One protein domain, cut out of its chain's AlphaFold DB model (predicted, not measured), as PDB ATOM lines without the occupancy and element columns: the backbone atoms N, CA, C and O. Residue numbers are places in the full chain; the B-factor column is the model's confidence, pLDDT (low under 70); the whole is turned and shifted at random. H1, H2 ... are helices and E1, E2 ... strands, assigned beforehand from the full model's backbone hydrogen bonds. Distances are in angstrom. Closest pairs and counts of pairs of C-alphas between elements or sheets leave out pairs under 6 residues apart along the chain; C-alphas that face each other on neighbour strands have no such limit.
ATOM      1  N   LEU A   3      49.062  14.059 -18.290       96.25
ATOM      2  CA  LEU A   3      49.609  12.924 -17.573       96.25
ATOM      3  C   LEU A   3      51.022  13.343 -17.177       96.25
ATOM      4  O   LEU A   3      51.827  13.619 -18.069       96.25
ATOM      5  N   ASP A   4      51.268  13.465 -15.882       96.81
ATOM      6  CA  ASP A   4      52.593  13.816 -15.368       96.81
ATOM      7  C   ASP A   4      53.561  12.624 -15.498       96.81
ATOM      8  O   ASP A   4      53.171  11.506 -15.855       96.81
ATOM      9  N   ASP A   5      54.845  12.887 -15.271       96.88
ATOM     10  CA  ASP A   5      55.874  11.862 -15.131       96.88
ATOM     11  C   ASP A   5      55.632  10.988 -13.891       96.88
ATOM     12  O   ASP A   5      54.783  11.285 -13.055       96.88
ATOM     13  N   ASP A   6      56.307   9.836 -13.823       96.25
ATOM     14  CA  ASP A   6      56.163   8.872 -12.718       96.25
ATOM     15  C   ASP A   6      54.694   8.480 -12.430       96.25
ATOM     16  O   ASP A   6      54.275   8.205 -11.302       96.25
ATOM     17  N   ALA A   7      53.879   8.467 -13.492       96.38
ATOM     18  CA  ALA A   7      52.466   8.129 -13.457       96.38
ATOM     19  C   ALA A   7      52.190   6.776 -14.121       96.38
ATOM     20  O   ALA A   7      52.767   6.418 -15.154       96.38
ATOM     21  N   ARG A   8      51.213   6.036 -13.585       95.88
ATOM     22  CA  ARG A   8      50.756   4.772 -14.184       95.88
ATOM     23  C   ARG A   8      49.241   4.720 -14.302       95.88
ATOM     24  O   ARG A   8      48.527   4.754 -13.299       95.88
ATOM     25  N   LEU A   9      48.749   4.523 -15.527       95.88
ATOM     26  CA  LEU A   9      47.392   4.022 -15.754       95.88
ATOM     27  C   LEU A   9      47.378   2.524 -15.429       95.88
ATOM     28  O   LEU A   9      48.157   1.755 -15.994       95.88
ATOM     29  N   GLN A  10      46.519   2.103 -14.507       95.50
ATOM     30  CA  GLN A  10      46.459   0.722 -14.038       95.50
ATOM     31  C   GLN A  10      45.156   0.053 -14.485       95.50
ATOM     32  O   GLN A  10      44.076   0.644 -14.420       95.50
ATOM     33  N   GLY A  11      45.256  -1.210 -14.902       94.56
ATOM     34  CA  GLY A  11      44.114  -1.982 -15.389       94.56
ATOM     35  C   GLY A  11      43.651  -1.553 -16.782       94.56
ATOM     36  O   GLY A  11      44.416  -1.002 -17.573       94.56
ATOM     37  N   LYS A  12      42.386  -1.840 -17.101       95.69
ATOM     38  CA  LYS A  12      41.794  -1.529 -18.406       95.69
ATOM     39  C   LYS A  12      40.983  -0.242 -18.324       95.69
ATOM     40  O   LYS A  12      40.022  -0.162 -17.566       95.69
ATOM     41  N   TRP A  13      41.352   0.728 -19.149       97.75
ATOM     42  CA  TRP A  13      40.641   1.992 -19.295       97.75
ATOM     43  C   TRP A  13      39.784   1.961 -20.562       97.75
ATOM     44  O   TRP A  13      40.178   1.380 -21.573       97.75
ATOM     45  N   PHE A  14      38.595   2.558 -20.500       97.19
ATOM     46  CA  PHE A  14      37.794   2.836 -21.695       97.19
ATOM     47  C   PHE A  14      38.265   4.139 -22.354       97.19
ATOM     48  O   PHE A  14      39.095   4.866 -21.805       97.19
ATOM     49  N   ASN A  15      37.717   4.460 -23.527       97.81
ATOM     50  CA  ASN A  15      37.983   5.736 -24.175       97.81
ATOM     51  C   ASN A  15      37.308   6.885 -23.403       97.81
ATOM     52  O   ASN A  15      36.127   7.183 -23.588       97.81
ATOM     53  N   CYS A  16      38.059   7.539 -22.516       97.94
ATOM     54  CA  CYS A  16      37.537   8.637 -21.709       97.94
ATOM     55  C   CYS A  16      37.094   9.845 -22.551       97.94
ATOM     56  O   CYS A  16      36.207  10.575 -22.115       97.94
ATOM     57  N   PHE A  17      37.656  10.053 -23.747       98.38
ATOM     58  CA  PHE A  17      37.240  11.146 -24.629       98.38
ATOM     59  C   PHE A  17      35.835  10.914 -25.195       98.38
ATOM     60  O   PHE A  17      35.011  11.824 -25.141       98.38
ATOM     61  N   GLU A  18      35.537   9.697 -25.659       98.44
ATOM     62  CA  GLU A  18      34.189   9.315 -26.117       98.44
ATOM     63  C   GLU A  18      33.161   9.424 -24.988       98.44
ATOM     64  O   GLU A  18      32.057   9.930 -25.185       98.44
ATOM     65  N   GLU A  19      33.523   8.998 -23.775       98.06
ATOM     66  CA  GLU A  19      32.634   9.122 -22.619       98.06
ATOM     67  C   GLU A  19      32.368  10.591 -22.265       98.06
ATOM     68  O   GLU A  19      31.220  10.965 -22.009       98.06
ATOM     69  N   MET A  20      33.398  11.444 -22.296       98.50
ATOM     70  CA  MET A  20      33.230  12.885 -22.108       98.50
ATOM     71  C   MET A  20      32.335  13.496 -23.186       98.50
ATOM     72  O   MET A  20      31.454  14.291 -22.861       98.50
ATOM     73  N   GLU A  21      32.516  13.121 -24.452       98.31
ATOM     74  CA  GLU A  21      31.673  13.588 -25.554       98.31
ATOM     75  C   GLU A  21      30.212  13.167 -25.353       98.31
ATOM     76  O   GLU A  21      29.314  14.015 -25.342       98.31
ATOM     77  N   ARG A  22      29.977  11.880 -25.068       98.06
ATOM     78  CA  ARG A  22      28.650  11.308 -24.806       98.06
ATOM     79  C   ARG A  22      27.939  11.989 -23.639       98.06
ATOM     80  O   ARG A  22      26.734  12.234 -23.701       98.06
ATOM     81  N   LYS A  23      28.672  12.296 -22.566       97.69
ATOM     82  CA  LYS A  23      28.155  12.978 -21.370       97.69
ATOM     83  C   LYS A  23      28.122  14.500 -21.502       97.69
ATOM     84  O   LYS A  23      27.643  15.162 -20.586       97.69
ATOM     85  N   LYS A  24      28.616  15.060 -22.612       97.75
ATOM     86  CA  LYS A  24      28.830  16.507 -22.797       97.75
ATOM     87  C   LYS A  24      29.671  17.119 -21.667       97.75
ATOM     88  O   LYS A  24      29.471  18.272 -21.286       97.75
ATOM     89  N   ALA A  25      30.604  16.341 -21.128       98.38
ATOM     90  CA  ALA A  25      31.488  16.755 -20.056       98.38
ATOM     91  C   ALA A  25      32.547  17.743 -20.563       98.38
ATOM     92  O   ALA A  25      33.005  17.677 -21.707       98.38
ATOM     93  N   VAL A  26      32.956  18.659 -19.690       98.44
ATOM     94  CA  VAL A  26      34.040  19.617 -19.950       98.44
ATOM     95  C   VAL A  26      35.332  19.225 -19.244       98.44
ATOM     96  O   VAL A  26      36.401  19.713 -19.620       98.44
ATOM     97  N   TYR A  27      35.248  18.329 -18.259       98.50
ATOM     98  CA  TYR A  27      36.384  17.912 -17.452       98.50
ATOM     99  C   TYR A  27      36.236  16.476 -16.939       98.50
ATOM    100  O   TYR A  27      35.139  16.043 -16.589       98.50
ATOM    101  N   PHE A  28      37.351  15.755 -16.889       98.50
ATOM    102  CA  PHE A  28      37.496  14.438 -16.284       98.50
ATOM    103  C   PHE A  28      38.614  14.522 -15.247       98.50
ATOM    104  O   PHE A  28      39.792  14.637 -15.594       98.50
ATOM    105  N   ALA A  29      38.223  14.508 -13.978       97.50
ATOM    106  CA  ALA A  29      39.093  14.687 -12.830       97.50
ATOM    107  C   ALA A  29      39.693  13.361 -12.350       97.50
ATOM    108  O   ALA A  29      39.062  12.307 -12.453       97.50
ATOM    109  N   ASN A  30      40.885  13.425 -11.759       96.12
ATOM    110  CA  ASN A  30      41.516  12.297 -11.081       96.12
ATOM    111  C   ASN A  30      40.877  12.011  -9.706       96.12
ATOM    112  O   ASN A  30      39.935  11.227  -9.600       96.12
ATOM    113  N   THR A  31      41.413  12.620  -8.650       93.31
ATOM    114  CA  THR A  31      40.931  12.502  -7.272       93.31
ATOM    115  C   THR A  31      40.830  13.884  -6.659       93.31
ATOM    116  O   THR A  31      41.541  14.804  -7.068       93.31
ATOM    117  N   ASP A  32      39.953  14.016  -5.674       93.88
ATOM    118  CA  ASP A  32      39.852  15.219  -4.861       93.88
ATOM    119  C   ASP A  32      41.151  15.416  -4.063       93.88
ATOM    120  O   ASP A  32      41.799  14.453  -3.640       93.88
ATOM    121  N   TRP A  33      41.520  16.677  -3.874       94.12
ATOM    122  CA  TRP A  33      42.662  17.131  -3.088       94.12
ATOM    123  C   TRP A  33      42.280  18.387  -2.298       94.12
ATOM    124  O   TRP A  33      41.245  19.004  -2.558       94.12
ATOM    125  N   ILE A  34      43.107  18.769  -1.329       95.19
ATOM    126  CA  ILE A  34      42.972  20.024  -0.589       95.19
ATOM    127  C   ILE A  34      44.323  20.709  -0.465       95.19
ATOM    128  O   ILE A  34      45.310  20.062  -0.130       95.19
ATOM    129  N   ASP A  35      44.327  22.026  -0.631       95.62
ATOM    130  CA  ASP A  35      45.396  22.859  -0.089       95.62
ATOM    131  C   ASP A  35      44.859  23.606   1.129       95.62
ATOM    132  O   ASP A  35      43.728  24.103   1.127       95.62
ATOM    133  N   THR A  36      45.665  23.647   2.186       96.38
ATOM    134  CA  THR A  36      45.316  24.273   3.464       96.38
ATOM    135  C   THR A  36      46.130  25.542   3.672       96.38
ATOM    136  O   THR A  36      47.272  25.641   3.223       96.38
ATOM    137  N   GLU A  37      45.577  26.493   4.420       97.00
ATOM    138  CA  GLU A  37      46.279  27.714   4.831       97.00
ATOM    139  C   GLU A  37      47.544  27.406   5.642       97.00
ATOM    140  O   GLU A  37      48.543  28.109   5.536       97.00
ATOM    141  N   VAL A  38      47.515  26.329   6.432       96.19
ATOM    142  CA  VAL A  38      48.654  25.898   7.256       96.19
ATOM    143  C   VAL A  38      49.816  25.422   6.387       96.19
ATOM    144  O   VAL A  38      50.962  25.783   6.641       96.19
ATOM    145  N   ALA A  39      49.535  24.604   5.366       95.00
ATOM    146  CA  ALA A  39      50.568  24.097   4.470       95.00
ATOM    147  C   ALA A  39      51.037  25.173   3.484       95.00
ATOM    148  O   ALA A  39      52.225  25.242   3.171       95.00
ATOM    149  N   LEU A  40      50.107  26.003   3.003       95.19
ATOM    150  CA  LEU A  40      50.324  27.037   1.997       95.19
ATOM    151  C   LEU A  40      49.699  28.362   2.452       95.19
ATOM    152  O   LEU A  40      48.557  28.666   2.088       95.19
ATOM    153  N   PRO A  41      50.448  29.169   3.228       96.88
ATOM    154  CA  PRO A  41      49.977  30.467   3.694       96.88
ATOM    155  C   PRO A  41      49.556  31.379   2.537       96.88
ATOM    156  O   PRO A  41      50.303  31.595   1.580       96.88
ATOM    157  N   GLY A  42      48.351  31.935   2.635       96.69
ATOM    158  CA  GLY A  42      47.702  32.714   1.588       96.69
ATOM    159  C   GLY A  42      46.756  31.915   0.690       96.69
ATOM    160  O   GLY A  42      46.176  32.498  -0.230       96.69
ATOM    161  N   THR A  43      46.533  30.625   0.948       96.69
ATOM    162  CA  THR A  43      45.497  29.834   0.264       96.69
ATOM    163  C   THR A  43      44.127  30.485   0.422       96.69
ATOM    164  O   THR A  43      43.426  30.702  -0.563       96.69
ATOM    165  N   MET A  44      43.766  30.918   1.629       97.25
ATOM    166  CA  MET A  44      42.464  31.535   1.888       97.25
ATOM    167  C   MET A  44      42.319  32.924   1.259       97.25
ATOM    168  O   MET A  44      41.198  33.371   1.030       97.25
ATOM    169  N   LYS A  45      43.418  33.572   0.846       97.81
ATOM    170  CA  LYS A  45      43.329  34.783   0.016       97.81
ATOM    171  C   LYS A  45      42.689  34.497  -1.339       97.81
ATOM    172  O   LYS A  45      41.988  35.362  -1.853       97.81
ATOM    173  N   LEU A  46      42.855  33.295  -1.897       97.44
ATOM    174  CA  LEU A  46      42.183  32.917  -3.143       97.44
ATOM    175  C   LEU A  46      40.657  32.931  -2.981       97.44
ATOM    176  O   LEU A  46      39.965  33.394  -3.883       97.44
ATOM    177  N   LYS A  47      40.136  32.495  -1.825       96.19
ATOM    178  CA  LYS A  47      38.705  32.601  -1.497       96.19
ATOM    179  C   LYS A  47      38.252  34.059  -1.482       96.19
ATOM    180  O   LYS A  47      37.255  34.379  -2.124       96.19
ATOM    181  N   ASP A  48      38.999  34.937  -0.812       96.69
ATOM    182  CA  ASP A  48      38.680  36.371  -0.752       96.69
ATOM    183  C   ASP A  48      38.589  36.976  -2.166       96.69
ATOM    184  O   ASP A  48      37.606  37.636  -2.508       96.69
ATOM    185  N   PHE A  49      39.581  36.700  -3.021       97.75
ATOM    186  CA  PHE A  49      39.598  37.197  -4.399       97.75
ATOM    187  C   PHE A  49      38.514  36.567  -5.279       97.75
ATOM    188  O   PHE A  49      37.953  37.268  -6.121       97.75
ATOM    189  N   ALA A  50      38.194  35.286  -5.090       96.00
ATOM    190  CA  ALA A  50      37.128  34.602  -5.817       96.00
ATOM    191  C   ALA A  50      35.752  35.213  -5.512       96.00
ATOM    192  O   ALA A  50      35.010  35.574  -6.427       96.00
ATOM    193  N   LEU A  51      35.449  35.422  -4.227       94.81
ATOM    194  CA  LEU A  51      34.211  36.069  -3.792       94.81
ATOM    195  C   LEU A  51      34.149  37.534  -4.241       94.81
ATOM    196  O   LEU A  51      33.091  38.012  -4.650       94.81
ATOM    197  N   HIS A  52      35.281  38.247  -4.225       97.06
ATOM    198  CA  HIS A  52      35.349  39.604  -4.765       97.06
ATOM    199  C   HIS A  52      35.014  39.642  -6.261       97.06
ATOM    200  O   HIS A  52      34.178  40.446  -6.671       97.06
ATOM    201  N   TYR A  53      35.594  38.744  -7.065       97.06
ATOM    202  CA  TYR A  53      35.293  38.643  -8.494       97.06
ATOM    203  C   TYR A  53      33.812  38.370  -8.749       97.06
ATOM    204  O   TYR A  53      33.193  39.022  -9.592       97.06
ATOM    205  N   GLN A  54      33.236  37.426  -8.000       95.06
ATOM    206  CA  GLN A  54      31.824  37.077  -8.097       95.06
ATOM    207  C   GLN A  54      30.929  38.294  -7.834       95.06
ATOM    208  O   GLN A  54      30.058  38.603  -8.646       95.06
ATOM    209  N   ASN A  55      31.203  39.033  -6.756       95.94
ATOM    210  CA  ASN A  55      30.458  40.239  -6.397       95.94
ATOM    211  C   ASN A  55      30.634  41.367  -7.423       95.94
ATOM    212  O   ASN A  55      29.660  42.020  -7.787       95.94
ATOM    213  N   GLN A  56      31.858  41.593  -7.910       96.88
ATOM    214  CA  GLN A  56      32.161  42.663  -8.864       96.88
ATOM    215  C   GLN A  56      31.507  42.424 -10.233       96.88
ATOM    216  O   GLN A  56      31.073  43.370 -10.887       96.88
ATOM    217  N   THR A  57      31.464  41.172 -10.688       96.44
ATOM    218  CA  THR A  57      30.964  40.817 -12.026       96.44
ATOM    219  C   THR A  57      29.483  40.453 -12.049       96.44
ATOM    220  O   THR A  57      28.902  40.353 -13.129       96.44
ATOM    221  N   GLY A  58      28.868  40.235 -10.881       94.00
ATOM    222  CA  GLY A  58      27.521  39.675 -10.786       94.00
ATOM    223  C   GLY A  58      27.448  38.233 -11.294       94.00
ATOM    224  O   GLY A  58      26.398  37.803 -11.771       94.00
ATOM    225  N   LEU A  59      28.566  37.496 -11.251       93.12
ATOM    226  CA  LEU A  59      28.628  36.116 -11.719       93.12
ATOM    227  C   LEU A  59      27.656  35.248 -10.917       93.12
ATOM    228  O   LEU A  59      27.798  35.070  -9.707       93.12
ATOM    229  N   ILE A  60      26.697  34.658 -11.623       89.31
ATOM    230  CA  ILE A  60      25.818  33.636 -11.068       89.31
ATOM    231  C   ILE A  60      26.503  32.289 -11.274       89.31
ATOM    232  O   ILE A  60      26.703  31.842 -12.406       89.31
ATOM    233  N   GLU A  61      26.882  31.660 -10.168       85.88
ATOM    234  CA  GLU A  61      27.465  30.325 -10.158       85.88
ATOM    235  C   GLU A  61      26.520  29.292 -10.780       85.88
ATOM    236  O   GLU A  61      25.318  29.259 -10.509       85.88
ATOM    237  N   ARG A  62      27.075  28.435 -11.639       87.31
ATOM    238  CA  ARG A  62      26.289  27.404 -12.333       87.31
ATOM    239  C   ARG A  62      26.053  26.164 -11.482       87.31
ATOM    240  O   ARG A  62      25.062  25.469 -11.701       87.31
ATOM    241  N   ASP A  63      26.932  25.906 -10.515       87.62
ATOM    242  CA  ASP A  63      26.786  24.849  -9.517       87.62
ATOM    243  C   ASP A  63      27.059  25.406  -8.101       87.62
ATOM    244  O   ASP A  63      28.186  25.325  -7.593       87.62
ATOM    245  N   PRO A  64      26.026  25.960  -7.430       87.50
ATOM    246  CA  PRO A  64      26.147  26.498  -6.072       87.50
ATOM    247  C   PRO A  64      26.686  25.488  -5.057       87.50
ATOM    248  O   PRO A  64      27.365  25.842  -4.092       87.50
ATOM    249  N   LYS A  65      26.396  24.196  -5.261       88.50
ATOM    250  CA  LYS A  65      26.855  23.135  -4.363       88.50
ATOM    251  C   LYS A  65      28.360  22.934  -4.507       88.50
ATOM    252  O   LYS A  65      29.044  22.796  -3.494       88.50
ATOM    253  N   MET A  66      28.878  22.935  -5.736       90.38
ATOM    254  CA  MET A  66      30.317  22.830  -5.978       90.38
ATOM    255  C   MET A  66      31.068  24.037  -5.401       90.38
ATOM    256  O   MET A  66      32.077  23.840  -4.724       90.38
ATOM    257  N   ILE A  67      30.547  25.260  -5.566       89.62
ATOM    258  CA  ILE A  67      31.133  26.474  -4.966       89.62
ATOM    259  C   ILE A  67      31.127  26.407  -3.441       89.62
ATOM    260  O   ILE A  67      32.180  26.547  -2.822       89.62
ATOM    261  N   LYS A  68      29.979  26.109  -2.821       88.62
ATOM    262  CA  LYS A  68      29.880  25.981  -1.361       88.62
ATOM    263  C   LYS A  68      30.878  24.963  -0.806       88.62
ATOM    264  O   LYS A  68      31.486  25.204   0.229       88.62
ATOM    265  N   ASN A  69      31.057  23.842  -1.499       89.00
ATOM    266  CA  ASN A  69      31.998  22.809  -1.082       89.00
ATOM    267  C   ASN A  69      33.461  23.202  -1.330       89.00
ATOM    268  O   ASN A  69      34.339  22.666  -0.660       89.00
ATOM    269  N   SER A  70      33.728  24.119  -2.270       92.50
ATOM    270  CA  SER A  70      35.084  24.546  -2.642       92.50
ATOM    271  C   SER A  70      35.839  25.167  -1.472       92.50
ATOM    272  O   SER A  70      37.046  24.980  -1.366       92.50
ATOM    273  N   PHE A  71      35.136  25.898  -0.606       94.38
ATOM    274  CA  PHE A  71      35.727  26.661   0.485       94.38
ATOM    275  C   PHE A  71      35.408  26.023   1.836       94.38
ATOM    276  O   PHE A  71      34.269  26.066   2.298       94.38
ATOM    277  N   LYS A  72      36.431  25.477   2.494       93.62
ATOM    278  CA  LYS A  72      36.374  25.065   3.902       93.62
ATOM    279  C   LYS A  72      36.820  26.226   4.801       93.62
ATOM    280  O   LYS A  72      37.081  27.330   4.311       93.62
ATOM    281  N   ASP A  73      36.870  25.989   6.110       92.75
ATOM    282  CA  ASP A  73      37.259  27.011   7.089       92.75
ATOM    283  C   ASP A  73      38.715  27.462   6.897       92.75
ATOM    284  O   ASP A  73      38.999  28.657   6.943       92.75
ATOM    285  N   ASP A  74      39.615  26.525   6.592       96.06
ATOM    286  CA  ASP A  74      41.060  26.742   6.453       96.06
ATOM    287  C   ASP A  74      41.657  26.113   5.179       96.06
ATOM    288  O   ASP A  74      42.876  25.965   5.066       96.06
ATOM    289  N   ALA A  75      40.815  25.711   4.223       96.62
ATOM    290  CA  ALA A  75      41.254  24.982   3.038       96.62
ATOM    291  C   ALA A  75      40.397  25.259   1.801       96.62
ATOM    292  O   ALA A  75      39.215  25.606   1.893       96.62
ATOM    293  N   ILE A  76      40.986  25.020   0.630       97.00
ATOM    294  CA  ILE A  76      40.301  25.055  -0.664       97.00
ATOM    295  C   ILE A  76      40.413  23.678  -1.324       97.00
ATOM    296  O   ILE A  76      41.479  23.061  -1.322       97.00
ATOM    297  N   LEU A  77      39.298  23.182  -1.871       96.38
ATOM    298  CA  LEU A  77      39.291  21.942  -2.648       96.38
ATOM    299  C   LEU A  77      39.968  22.132  -4.006       96.38
ATOM    300  O   LEU A  77      39.805  23.149  -4.680       96.38
ATOM    301  N   GLY A  78      40.676  21.092  -4.423       95.75
ATOM    302  CA  GLY A  78      41.270  20.948  -5.738       95.75
ATOM    303  C   GLY A  78      40.972  19.574  -6.327       95.75
ATOM    304  O   GLY A  78      40.512  18.665  -5.635       95.75
ATOM    305  N   TYR A  79      41.299  19.402  -7.603       96.06
ATOM    306  CA  TYR A  79      41.546  18.070  -8.151       96.06
ATOM    307  C   TYR A  79      43.048  17.849  -8.228       96.06
ATOM    308  O   TYR A  79      43.769  18.742  -8.669       96.06
ATOM    309  N   TYR A  80      43.520  16.664  -7.841       95.56
ATOM    310  CA  TYR A  80      44.921  16.289  -8.001       95.56
ATOM    311  C   TYR A  80      45.220  16.057  -9.487       95.56
ATOM    312  O   TYR A  80      45.103  14.949 -10.015       95.56
ATOM    313  N   ASN A  81      45.516  17.147 -10.184       95.94
ATOM    314  CA  ASN A  81      45.417  17.258 -11.634       95.94
ATOM    315  C   ASN A  81      46.684  16.842 -12.392       95.94
ATOM    316  O   ASN A  81      46.805  17.159 -13.571       95.94
ATOM    317  N   ASN A  82      47.572  16.063 -11.765       96.50
ATOM    318  CA  ASN A  82      48.611  15.302 -12.482       96.50
ATOM    319  C   ASN A  82      48.020  14.340 -13.527       96.50
ATOM    320  O   ASN A  82      48.690  13.954 -14.480       96.50
ATOM    321  N   PHE A  83      46.741  13.995 -13.378       97.44
ATOM    322  CA  PHE A  83      45.925  13.411 -14.427       97.44
ATOM    323  C   PHE A  83      44.643  14.228 -14.599       97.44
ATOM    324  O   PHE A  83      43.869  14.414 -13.657       97.44
ATOM    325  N   GLU A  84      44.398  14.699 -15.819       97.88
ATOM    326  CA  GLU A  84      43.149  15.366 -16.193       97.88
ATOM    327  C   GLU A  84      42.882  15.239 -17.697       97.88
ATOM    328  O   GLU A  84      43.787  15.261 -18.542       97.88
ATOM    329  N   ILE A  85      41.604  15.168 -18.064       98.38
ATOM    330  CA  ILE A  85      41.166  15.350 -19.450       98.38
ATOM    331  C   ILE A  85      40.212  16.531 -19.477       98.38
ATOM    332  O   ILE A  85      39.265  16.598 -18.701       98.38
ATOM    333  N   MET A  86      40.470  17.487 -20.362       97.88
ATOM    334  CA  MET A  86      39.712  18.728 -20.421       97.88
ATOM    335  C   MET A  86      39.267  19.054 -21.838       97.88
ATOM    336  O   MET A  86      39.999  18.836 -22.805       97.88
ATOM    337  N   LYS A  87      38.085  19.659 -21.945       98.44
ATOM    338  CA  LYS A  87      37.613  20.281 -23.176       98.44
ATOM    339  C   LYS A  87      38.246  21.666 -23.306       98.44
ATOM    340  O   LYS A  87      37.810  22.613 -22.661       98.44
ATOM    341  N   ILE A  88      39.262  21.800 -24.159       97.88
ATOM    342  CA  ILE A  88      40.040  23.046 -24.310       97.88
ATOM    343  C   ILE A  88      39.133  24.255 -24.596       97.88
ATOM    344  O   ILE A  88      39.305  25.312 -23.994       97.88
ATOM    345  N   SER A  89      38.114  24.089 -25.445       98.31
ATOM    346  CA  SER A  89      37.194  25.178 -25.803       98.31
ATOM    347  C   SER A  89      36.422  25.753 -24.606       98.31
ATOM    348  O   SER A  89      36.030  26.913 -24.647       98.31
ATOM    349  N   PHE A  90      36.204  24.972 -23.540       98.31
ATOM    350  CA  PHE A  90      35.598  25.470 -22.301       98.31
ATOM    351  C   PHE A  90      36.541  26.449 -21.588       98.31
ATOM    352  O   PHE A  90      36.133  27.559 -21.246       98.31
ATOM    353  N   PHE A  91      37.820  26.088 -21.447       97.94
ATOM    354  CA  PHE A  91      38.831  26.932 -20.796       97.94
ATOM    355  C   PHE A  91      39.241  28.153 -21.630       97.94
ATOM    356  O   PHE A  91      39.735  29.139 -21.085       97.94
ATOM    357  N   LEU A  92      39.018  28.110 -22.944       98.06
ATOM    358  CA  LEU A  92      39.204  29.251 -23.842       98.06
ATOM    359  C   LEU A  92      37.962  30.148 -23.956       98.06
ATOM    360  O   LEU A  92      38.015  31.156 -24.659       98.06
ATOM    361  N   SER A  93      36.856  29.814 -23.284       98.06
ATOM    362  CA  SER A  93      35.654  30.648 -23.330       98.06
ATOM    363  C   SER A  93      35.914  32.048 -22.743       98.06
ATOM    364  O   SER A  93      36.702  32.179 -21.800       98.06
ATOM    365  N   PRO A  94      35.264  33.109 -23.262       98.00
ATOM    366  CA  PRO A  94      35.525  34.481 -22.819       98.00
ATOM    367  C   PRO A  94      35.349  34.702 -21.311       98.00
ATOM    368  O   PRO A  94      36.151  35.411 -20.707       98.00
ATOM    369  N   ASP A  95      34.339  34.080 -20.696       96.88
ATOM    370  CA  ASP A  95      34.087  34.177 -19.252       96.88
ATOM    371  C   ASP A  95      35.221  33.559 -18.428       96.88
ATOM    372  O   ASP A  95      35.739  34.194 -17.509       96.88
ATOM    373  N   VAL A  96      35.662  32.353 -18.802       97.75
ATOM    374  CA  VAL A  96      36.773  31.674 -18.122       97.75
ATOM    375  C   VAL A  96      38.076  32.448 -18.310       97.75
ATOM    376  O   VAL A  96      38.843  32.603 -17.364       97.75
ATOM    377  N   ARG A  97      38.328  32.990 -19.506       98.31
ATOM    378  CA  ARG A  97      39.524  33.803 -19.770       98.31
ATOM    379  C   ARG A  97      39.545  35.091 -18.946       98.31
ATOM    380  O   ARG A  97      40.611  35.447 -18.453       98.31
ATOM    381  N   ARG A  98      38.398  35.754 -18.749       98.44
ATOM    382  CA  ARG A  98      38.289  36.919 -17.850       98.44
ATOM    383  C   ARG A  98      38.594  36.560 -16.400       98.44
ATOM    384  O   ARG A  98      39.327  37.292 -15.744       98.44
ATOM    385  N   TRP A  99      38.086  35.425 -15.928       97.81
ATOM    386  CA  TRP A  99      38.391  34.914 -14.592       97.81
ATOM    387  C   TRP A  99      39.886  34.632 -14.405       97.81
ATOM    388  O   TRP A  99      40.482  35.081 -13.427       97.81
ATOM    389  N   VAL A 100      40.510  33.939 -15.362       97.94
ATOM    390  CA  VAL A 100      41.950  33.653 -15.312       97.94
ATOM    391  C   VAL A 100      42.769  34.945 -15.316       97.94
ATOM    392  O   VAL A 100      43.684  35.063 -14.506       97.94
ATOM    393  N   GLN A 101      42.415  35.924 -16.158       98.50
ATOM    394  CA  GLN A 101      43.097  37.222 -16.182       98.50
ATOM    395  C   GLN A 101      42.982  37.943 -14.837       98.50
ATOM    396  O   GLN A 101      43.984  38.403 -14.303       98.50
ATOM    397  N   TYR A 102      41.782  37.980 -14.257       98.50
ATOM    398  CA  TYR A 102      41.570  38.584 -12.945       98.50
ATOM    399  C   TYR A 102      42.460  37.940 -11.874       98.50
ATOM    400  O   TYR A 102      43.119  38.652 -11.118       98.50
ATOM    401  N   ILE A 103      42.532  36.603 -11.827       98.31
ATOM    402  CA  ILE A 103      43.411  35.893 -10.887       98.31
ATOM    403  C   ILE A 103      44.882  36.227 -11.135       98.31
ATOM    404  O   ILE A 103      45.619  36.464 -10.175       98.31
ATOM    405  N   GLU A 104      45.317  36.275 -12.391       97.81
ATOM    406  CA  GLU A 104      46.687  36.641 -12.744       97.81
ATOM    407  C   GLU A 104      47.045  38.056 -12.255       97.81
ATOM    408  O   GLU A 104      48.110  38.254 -11.657       97.81
ATOM    409  N   ASP A 105      46.123  39.009 -12.402       98.31
ATOM    410  CA  ASP A 105      46.302  40.409 -12.009       98.31
ATOM    411  C   ASP A 105      46.462  40.587 -10.489       98.31
ATOM    412  O   ASP A 105      47.189  41.478 -10.039       98.31
ATOM    413  N   THR A 106      45.891  39.693  -9.670       97.88
ATOM    414  CA  THR A 106      46.116  39.694  -8.206       97.88
ATOM    415  C   THR A 106      47.576  39.409  -7.822       97.88
ATOM    416  O   THR A 106      48.022  39.725  -6.707       97.88
ATOM    417  N   ARG A 107      48.337  38.788  -8.737       98.06
ATOM    418  CA  ARG A 107      49.677  38.219  -8.517       98.06
ATOM    419  C   ARG A 107      49.723  37.137  -7.431       98.06
ATOM    420  O   ARG A 107      50.811  36.793  -6.970       98.06
ATOM    421  N   GLY A 108      48.582  36.580  -7.024       97.69
ATOM    422  CA  GLY A 108      48.514  35.598  -5.941       97.69
ATOM    423  C   GLY A 108      49.213  34.273  -6.249       97.69
ATOM    424  O   GLY A 108      49.792  33.678  -5.346       97.69
ATOM    425  N   ILE A 109      49.291  33.875  -7.525       97.44
ATOM    426  CA  ILE A 109      50.091  32.718  -7.971       97.44
ATOM    427  C   ILE A 109      51.553  32.861  -7.516       97.44
ATOM    428  O   ILE A 109      52.137  31.921  -6.988       97.44
ATOM    429  N   TYR A 110      52.122  34.061  -7.648       97.12
ATOM    430  CA  TYR A 110      53.510  34.347  -7.275       97.12
ATOM    431  C   TYR A 110      53.677  34.627  -5.777       97.12
ATOM    432  O   TYR A 110      54.696  34.270  -5.197       97.12
ATOM    433  N   LYS A 111      52.690  35.276  -5.146       97.81
ATOM    434  CA  LYS A 111      52.757  35.682  -3.729       97.81
ATOM    435  C   LYS A 111      52.451  34.548  -2.751       97.81
ATOM    436  O   LYS A 111      53.022  34.522  -1.667       97.81
ATOM    437  N   TYR A 112      51.538  33.654  -3.121       97.31
ATOM    438  CA  TYR A 112      50.929  32.661  -2.226       97.31
ATOM    439  C   TYR A 112      50.993  31.238  -2.786       97.31
ATOM    440  O   TYR A 112      50.407  30.322  -2.217       97.31
ATOM    441  N   ARG A 113      51.688  31.041  -3.917       96.88
ATOM    442  CA  ARG A 113      51.883  29.731  -4.554       96.88
ATOM    443  C   ARG A 113      50.565  29.002  -4.839       96.88
ATOM    444  O   ARG A 113      50.468  27.793  -4.630       96.88
ATOM    445  N   TRP A 114      49.549  29.731  -5.310       97.56
ATOM    446  CA  TRP A 114      48.289  29.111  -5.719       97.56
ATOM    447  C   TRP A 114      48.541  28.141  -6.871       97.56
ATOM    448  O   TRP A 114      48.882  28.557  -7.981       97.56
ATOM    449  N   GLY A 115      48.386  26.850  -6.581       95.56
ATOM    450  CA  GLY A 115      48.541  25.784  -7.558       95.56
ATOM    451  C   GLY A 115      47.420  25.799  -8.589       95.56
ATOM    452  O   GLY A 115      46.287  26.207  -8.318       95.56
ATOM    453  N   ASP A 116      47.722  25.300  -9.782       96.31
ATOM    454  CA  ASP A 116      46.740  25.163 -10.847       96.31
ATOM    455  C   ASP A 116      45.595  24.225 -10.446       96.31
ATOM    456  O   ASP A 116      44.459  24.508 -10.802       96.31
ATOM    457  N   ALA A 117      45.838  23.195  -9.632       96.12
ATOM    458  CA  ALA A 117      44.803  22.315  -9.076       96.12
ATOM    459  C   ALA A 117      43.613  23.067  -8.437       96.12
ATOM    460  O   ALA A 117      42.452  22.767  -8.745       96.12
ATOM    461  N   LEU A 118      43.883  24.072  -7.591       95.69
ATOM    462  CA  LEU A 118      42.845  24.903  -6.959       95.69
ATOM    463  C   LEU A 118      42.141  25.783  -7.993       95.69
ATOM    464  O   LEU A 118      40.914  25.880  -8.022       95.69
ATOM    465  N   LEU A 119      42.922  26.401  -8.881       97.06
ATOM    466  CA  LEU A 119      42.398  27.283  -9.922       97.06
ATOM    467  C   LEU A 119      41.510  26.520 -10.913       97.06
ATOM    468  O   LEU A 119      40.470  27.037 -11.328       97.06
ATOM    469  N   ARG A 120      41.870  25.278 -11.265       96.75
ATOM    470  CA  ARG A 120      41.052  24.372 -12.083       96.75
ATOM    471  C   ARG A 120      39.731  24.084 -11.393       96.75
ATOM    472  O   ARG A 120      38.687  24.257 -12.017       96.75
ATOM    473  N   TYR A 121      39.772  23.699 -10.121       96.44
ATOM    474  CA  TYR A 121      38.571  23.362  -9.363       96.44
ATOM    475  C   TYR A 121      37.607  24.548  -9.258       96.44
ATOM    476  O   TYR A 121      36.438  24.411  -9.614       96.44
ATOM    477  N   LEU A 122      38.098  25.735  -8.886       96.62
ATOM    478  CA  LEU A 122      37.268  26.944  -8.818       96.62
ATOM    479  C   LEU A 122      36.721  27.356 -10.188       96.62
ATOM    480  O   LEU A 122      35.558  27.733 -10.297       96.62
ATOM    481  N   THR A 123      37.515  27.232 -11.255       97.00
ATOM    482  CA  THR A 123      37.037  27.503 -12.622       97.00
ATOM    483  C   THR A 123      35.865  26.590 -12.990       97.00
ATOM    484  O   THR A 123      34.875  27.041 -13.566       97.00
ATOM    485  N   LEU A 124      35.946  25.303 -12.650       96.69
ATOM    486  CA  LEU A 124      34.849  24.368 -12.888       96.69
ATOM    487  C   LEU A 124      33.633  24.717 -12.027       96.69
ATOM    488  O   LEU A 124      32.531  24.786 -12.557       96.69
ATOM    489  N   ALA A 125      33.838  25.016 -10.746       95.25
ATOM    490  CA  ALA A 125      32.761  25.374  -9.830       95.25
ATOM    491  C   ALA A 125      31.980  26.621 -10.292       95.25
ATOM    492  O   ALA A 125      30.754  26.655 -10.208       95.25
ATOM    493  N   TYR A 126      32.675  27.622 -10.840       95.50
ATOM    494  CA  TYR A 126      32.044  28.848 -11.329       95.50
ATOM    495  C   TYR A 126      31.371  28.688 -12.696       95.50
ATOM    496  O   TYR A 126      30.275  29.213 -12.906       95.50
ATOM    497  N   PHE A 127      32.011  27.985 -13.638       96.62
ATOM    498  CA  PHE A 127      31.644  28.068 -15.058       96.62
ATOM    499  C   PHE A 127      31.145  26.758 -15.680       96.62
ATOM    500  O   PHE A 127      30.481  26.801 -16.725       96.62
ATOM    501  N   ALA A 128      31.439  25.596 -15.091       96.00
ATOM    502  CA  ALA A 128      30.957  24.318 -15.610       96.00
ATOM    503  C   ALA A 128      29.469  24.137 -15.282       96.00
ATOM    504  O   ALA A 128      28.984  24.574 -14.244       96.00
ATOM    505  N   ALA A 129      28.720  23.500 -16.181       94.50
ATOM    506  CA  ALA A 129      27.338  23.147 -15.877       94.50
ATOM    507  C   ALA A 129      27.301  21.947 -14.905       94.50
ATOM    508  O   ALA A 129      28.185  21.082 -14.986       94.50
ATOM    509  N   PRO A 130      26.280  21.839 -14.037       92.69
ATOM    510  CA  PRO A 130      26.136  20.697 -13.142       92.69
ATOM    511  C   PRO A 130      26.217  19.365 -13.895       92.69
ATOM    512  O   PRO A 130      25.620  19.198 -14.959       92.69
ATOM    513  N   GLY A 131      26.986  18.416 -13.359       92.56
ATOM    514  CA  GLY A 131      27.165  17.089 -13.960       92.56
ATOM    515  C   GLY A 131      28.085  17.032 -15.189       92.56
ATOM    516  O   GLY A 131      28.221  15.964 -15.780       92.56
ATOM    517  N   THR A 132      28.743  18.136 -15.570       96.75
ATOM    518  CA  THR A 132      29.714  18.151 -16.691       96.75
ATOM    519  C   THR A 132      31.169  17.924 -16.266       96.75
ATOM    520  O   THR A 132      32.068  17.936 -17.110       96.75
ATOM    521  N   THR A 133      31.396  17.659 -14.982       96.75
ATOM    522  CA  THR A 133      32.680  17.214 -14.432       96.75
ATOM    523  C   THR A 133      32.562  15.745 -14.047       96.75
ATOM    524  O   THR A 133      31.825  15.398 -13.127       96.75
ATOM    525  N   LEU A 134      33.268  14.876 -14.767       97.56
ATOM    526  CA  LEU A 134      33.354  13.443 -14.484       97.56
ATOM    527  C   LEU A 134      34.532  13.172 -13.544       97.56
ATOM    528  O   LEU A 134      35.520  13.903 -13.581       97.56
ATOM    529  N   ARG A 135      34.467  12.114 -12.728       96.62
ATOM    530  CA  ARG A 135      35.567  11.730 -11.830       96.62
ATOM    531  C   ARG A 135      36.015  10.309 -12.113       96.62
ATOM    532  O   ARG A 135      35.186   9.408 -12.187       96.62
ATOM    533  N   ARG A 136      37.328  10.091 -12.186       96.56
ATOM    534  CA  ARG A 136      37.951   8.771 -12.369       96.56
ATOM    535  C   ARG A 136      37.388   7.728 -11.399       96.56
ATOM    536  O   ARG A 136      37.091   6.607 -11.809       96.56
ATOM    537  N   ALA A 137      37.235   8.111 -10.130       93.75
ATOM    538  CA  ALA A 137      36.736   7.237  -9.071       93.75
ATOM    539  C   ALA A 137      35.314   6.714  -9.339       93.75
ATOM    540  O   ALA A 137      35.043   5.556  -9.041       93.75
ATOM    541  N   ASP A 138      34.444   7.503  -9.984       96.00
ATOM    542  CA  ASP A 138      33.068   7.091 -10.311       96.00
ATOM    543  C   ASP A 138      33.029   5.949 -11.348       96.00
ATOM    544  O   ASP A 138      32.016   5.270 -11.504       96.00
ATOM    545  N   TYR A 139      34.147   5.715 -12.042       96.31
ATOM    546  CA  TYR A 139      34.313   4.664 -13.041       96.31
ATOM    547  C   TYR A 139      35.228   3.516 -12.582       96.31
ATOM    548  O   TYR A 139      35.542   2.637 -13.384       96.31
ATOM    549  N   ASN A 140      35.682   3.510 -11.322       95.69
ATOM    550  CA  ASN A 140      36.621   2.513 -10.782       95.69
ATOM    551  C   ASN A 140      37.926   2.359 -11.596       95.69
ATOM    552  O   ASN A 140      38.531   1.287 -11.626       95.69
ATOM    553  N   LEU A 141      38.376   3.419 -12.275       96.88
ATOM    554  CA  LEU A 141      39.617   3.400 -13.055       96.88
ATOM    555  C   LEU A 141      40.816   3.596 -12.126       96.88
ATOM    556  O   LEU A 141      40.836   4.572 -11.382       96.88
ATOM    557  N   SER A 142      41.822   2.722 -12.155       96.06
ATOM    558  CA  SER A 142      42.963   2.803 -11.229       96.06
ATOM    559  C   SER A 142      44.123   3.625 -11.799       96.06
ATOM    560  O   SER A 142      44.489   3.475 -12.966       96.06
ATOM    561  N   TYR A 143      44.701   4.492 -10.967       96.44
ATOM    562  CA  TYR A 143      45.756   5.447 -11.314       96.44
ATOM    563  C   TYR A 143      46.700   5.652 -10.122       96.44
ATOM    564  O   TYR A 143      46.219   5.721  -8.990       96.44
ATOM    565  N   CYS A 144      48.005   5.798 -10.365       94.88
ATOM    566  CA  CYS A 144      48.980   6.194  -9.343       94.88
ATOM    567  C   CYS A 144      49.895   7.327  -9.830       94.88
ATOM    568  O   CYS A 144      50.157   7.419 -11.031       94.88
ATOM    569  N   HIS A 145      50.336   8.163  -8.880       94.19
ATOM    570  CA  HIS A 145      51.332   9.230  -9.043       94.19
ATOM    571  C   HIS A 145      51.741   9.806  -7.658       94.19
ATOM    572  O   HIS A 145      50.840  10.215  -6.912       94.19
TER     573      HIS A 145
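This is residues 3 to 145 of the 147 residues of the protein "Hypothetical protein" of Rotaria socialis (UniProt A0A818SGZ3). What is the main picture? A small three-stranded sheet, E5 E2 E6, is covered by H1, and next to it H7 forms the core of a larger part, with the two-stranded ribbon E3 E4, H3 and H5 packed round H7 and H2 farther out. At the other end from H2, E1 and E7 pair near both ends of the printed part. What is it made of? The 143 printed residues, of mixed class, have eight named helices and seven named strands, in the order E1 H1 E2 E3 H2 H3 E4 E5 H4 H5 H6 H7 E6 H8 E7; the sheet E5 E2 E6 is mixed, the two ribbons antiparallel. The whole is compact, with a radius of gyration of the C-alphas of 15.3 A and spans of 44 by 31 by 23 A.

Where are the strands? E5 is residues 83 to 86, E2 27 to 29, E6 133 to 135, E3 32 to 36 (13.5 A), E4 75 to 79 (13.2 A), E1 8 to 10 and E7 142 to 144. C-alpha 8 is at (50.756, 4.772, -14.184) and C-alpha 144 at (48.980, 6.194, -9.343). Where are the helices? H1 is residues 16 to 23, H2 43 to 57, 22.0 A long, H3 64 to 70, H4 88 to 91, H5 94 to 105, 16.4 A, H6 108 to 112, H7 116 to 127, 15.9 A, and H8 136 to 139.

How do the strands pair? E2 is antiparallel to E5, with N 28 and O 85 2.8 A apart, and parallel to E6, with N 29 and O 134 2.8 A apart. N 33 and O 78 of E3 and E4 are 2.8 A apart, and N 10 and O 142 of E1 and E7 2.9 A. What is near the sheet? H1 is on it at a height of 8.8 A, with the C-alphas of Met 20 and Phe 28 closest at 7.4 A; H7, with residues 120 to 125, and, only just, H8, with residues 136 to 137 and 5 pairs of C-alphas within 10 A, only graze it. What is round H7? Its Leu 118 and Gly 78 of E4 have the closest C-alphas, 4.4 A. With residues 121 to 126 it touches H3 at a shallow tilt of 14 degrees, opposite ways, closest at the C-alphas of Ala 125 and Met 66, 5.2 A; its residues 123 to 127 touch residues 95 to 99 of H5 at a steep tilt of 41 degrees, opposite ways, closest at the C-alphas of Thr 123 and Val 96, 6.9 A; H4 is near it, with 7 pairs within 10 A. H2 only just touches H5 and H6, each with 3 pairs of C-alphas within 8 A, closest Phe 49 and Ile 103, 7.6 A, and Thr 43 and Tyr 112, 6.6 A. Are the helix backbones in range? Every O i to N i+4 pair is within hydrogen-bond range in H1, H3, H5, H6 and H7, and 10 of 11 in H2; H4 and H8 are too short for such a pair.

How large is it? The two C-alphas farthest apart, those of Gly 11 and Gln 56, are 46.7 A apart. Are there cuts, long links or weak places? The printed part has no cut and no long link, and no printed residue is under 70 in pLDDT.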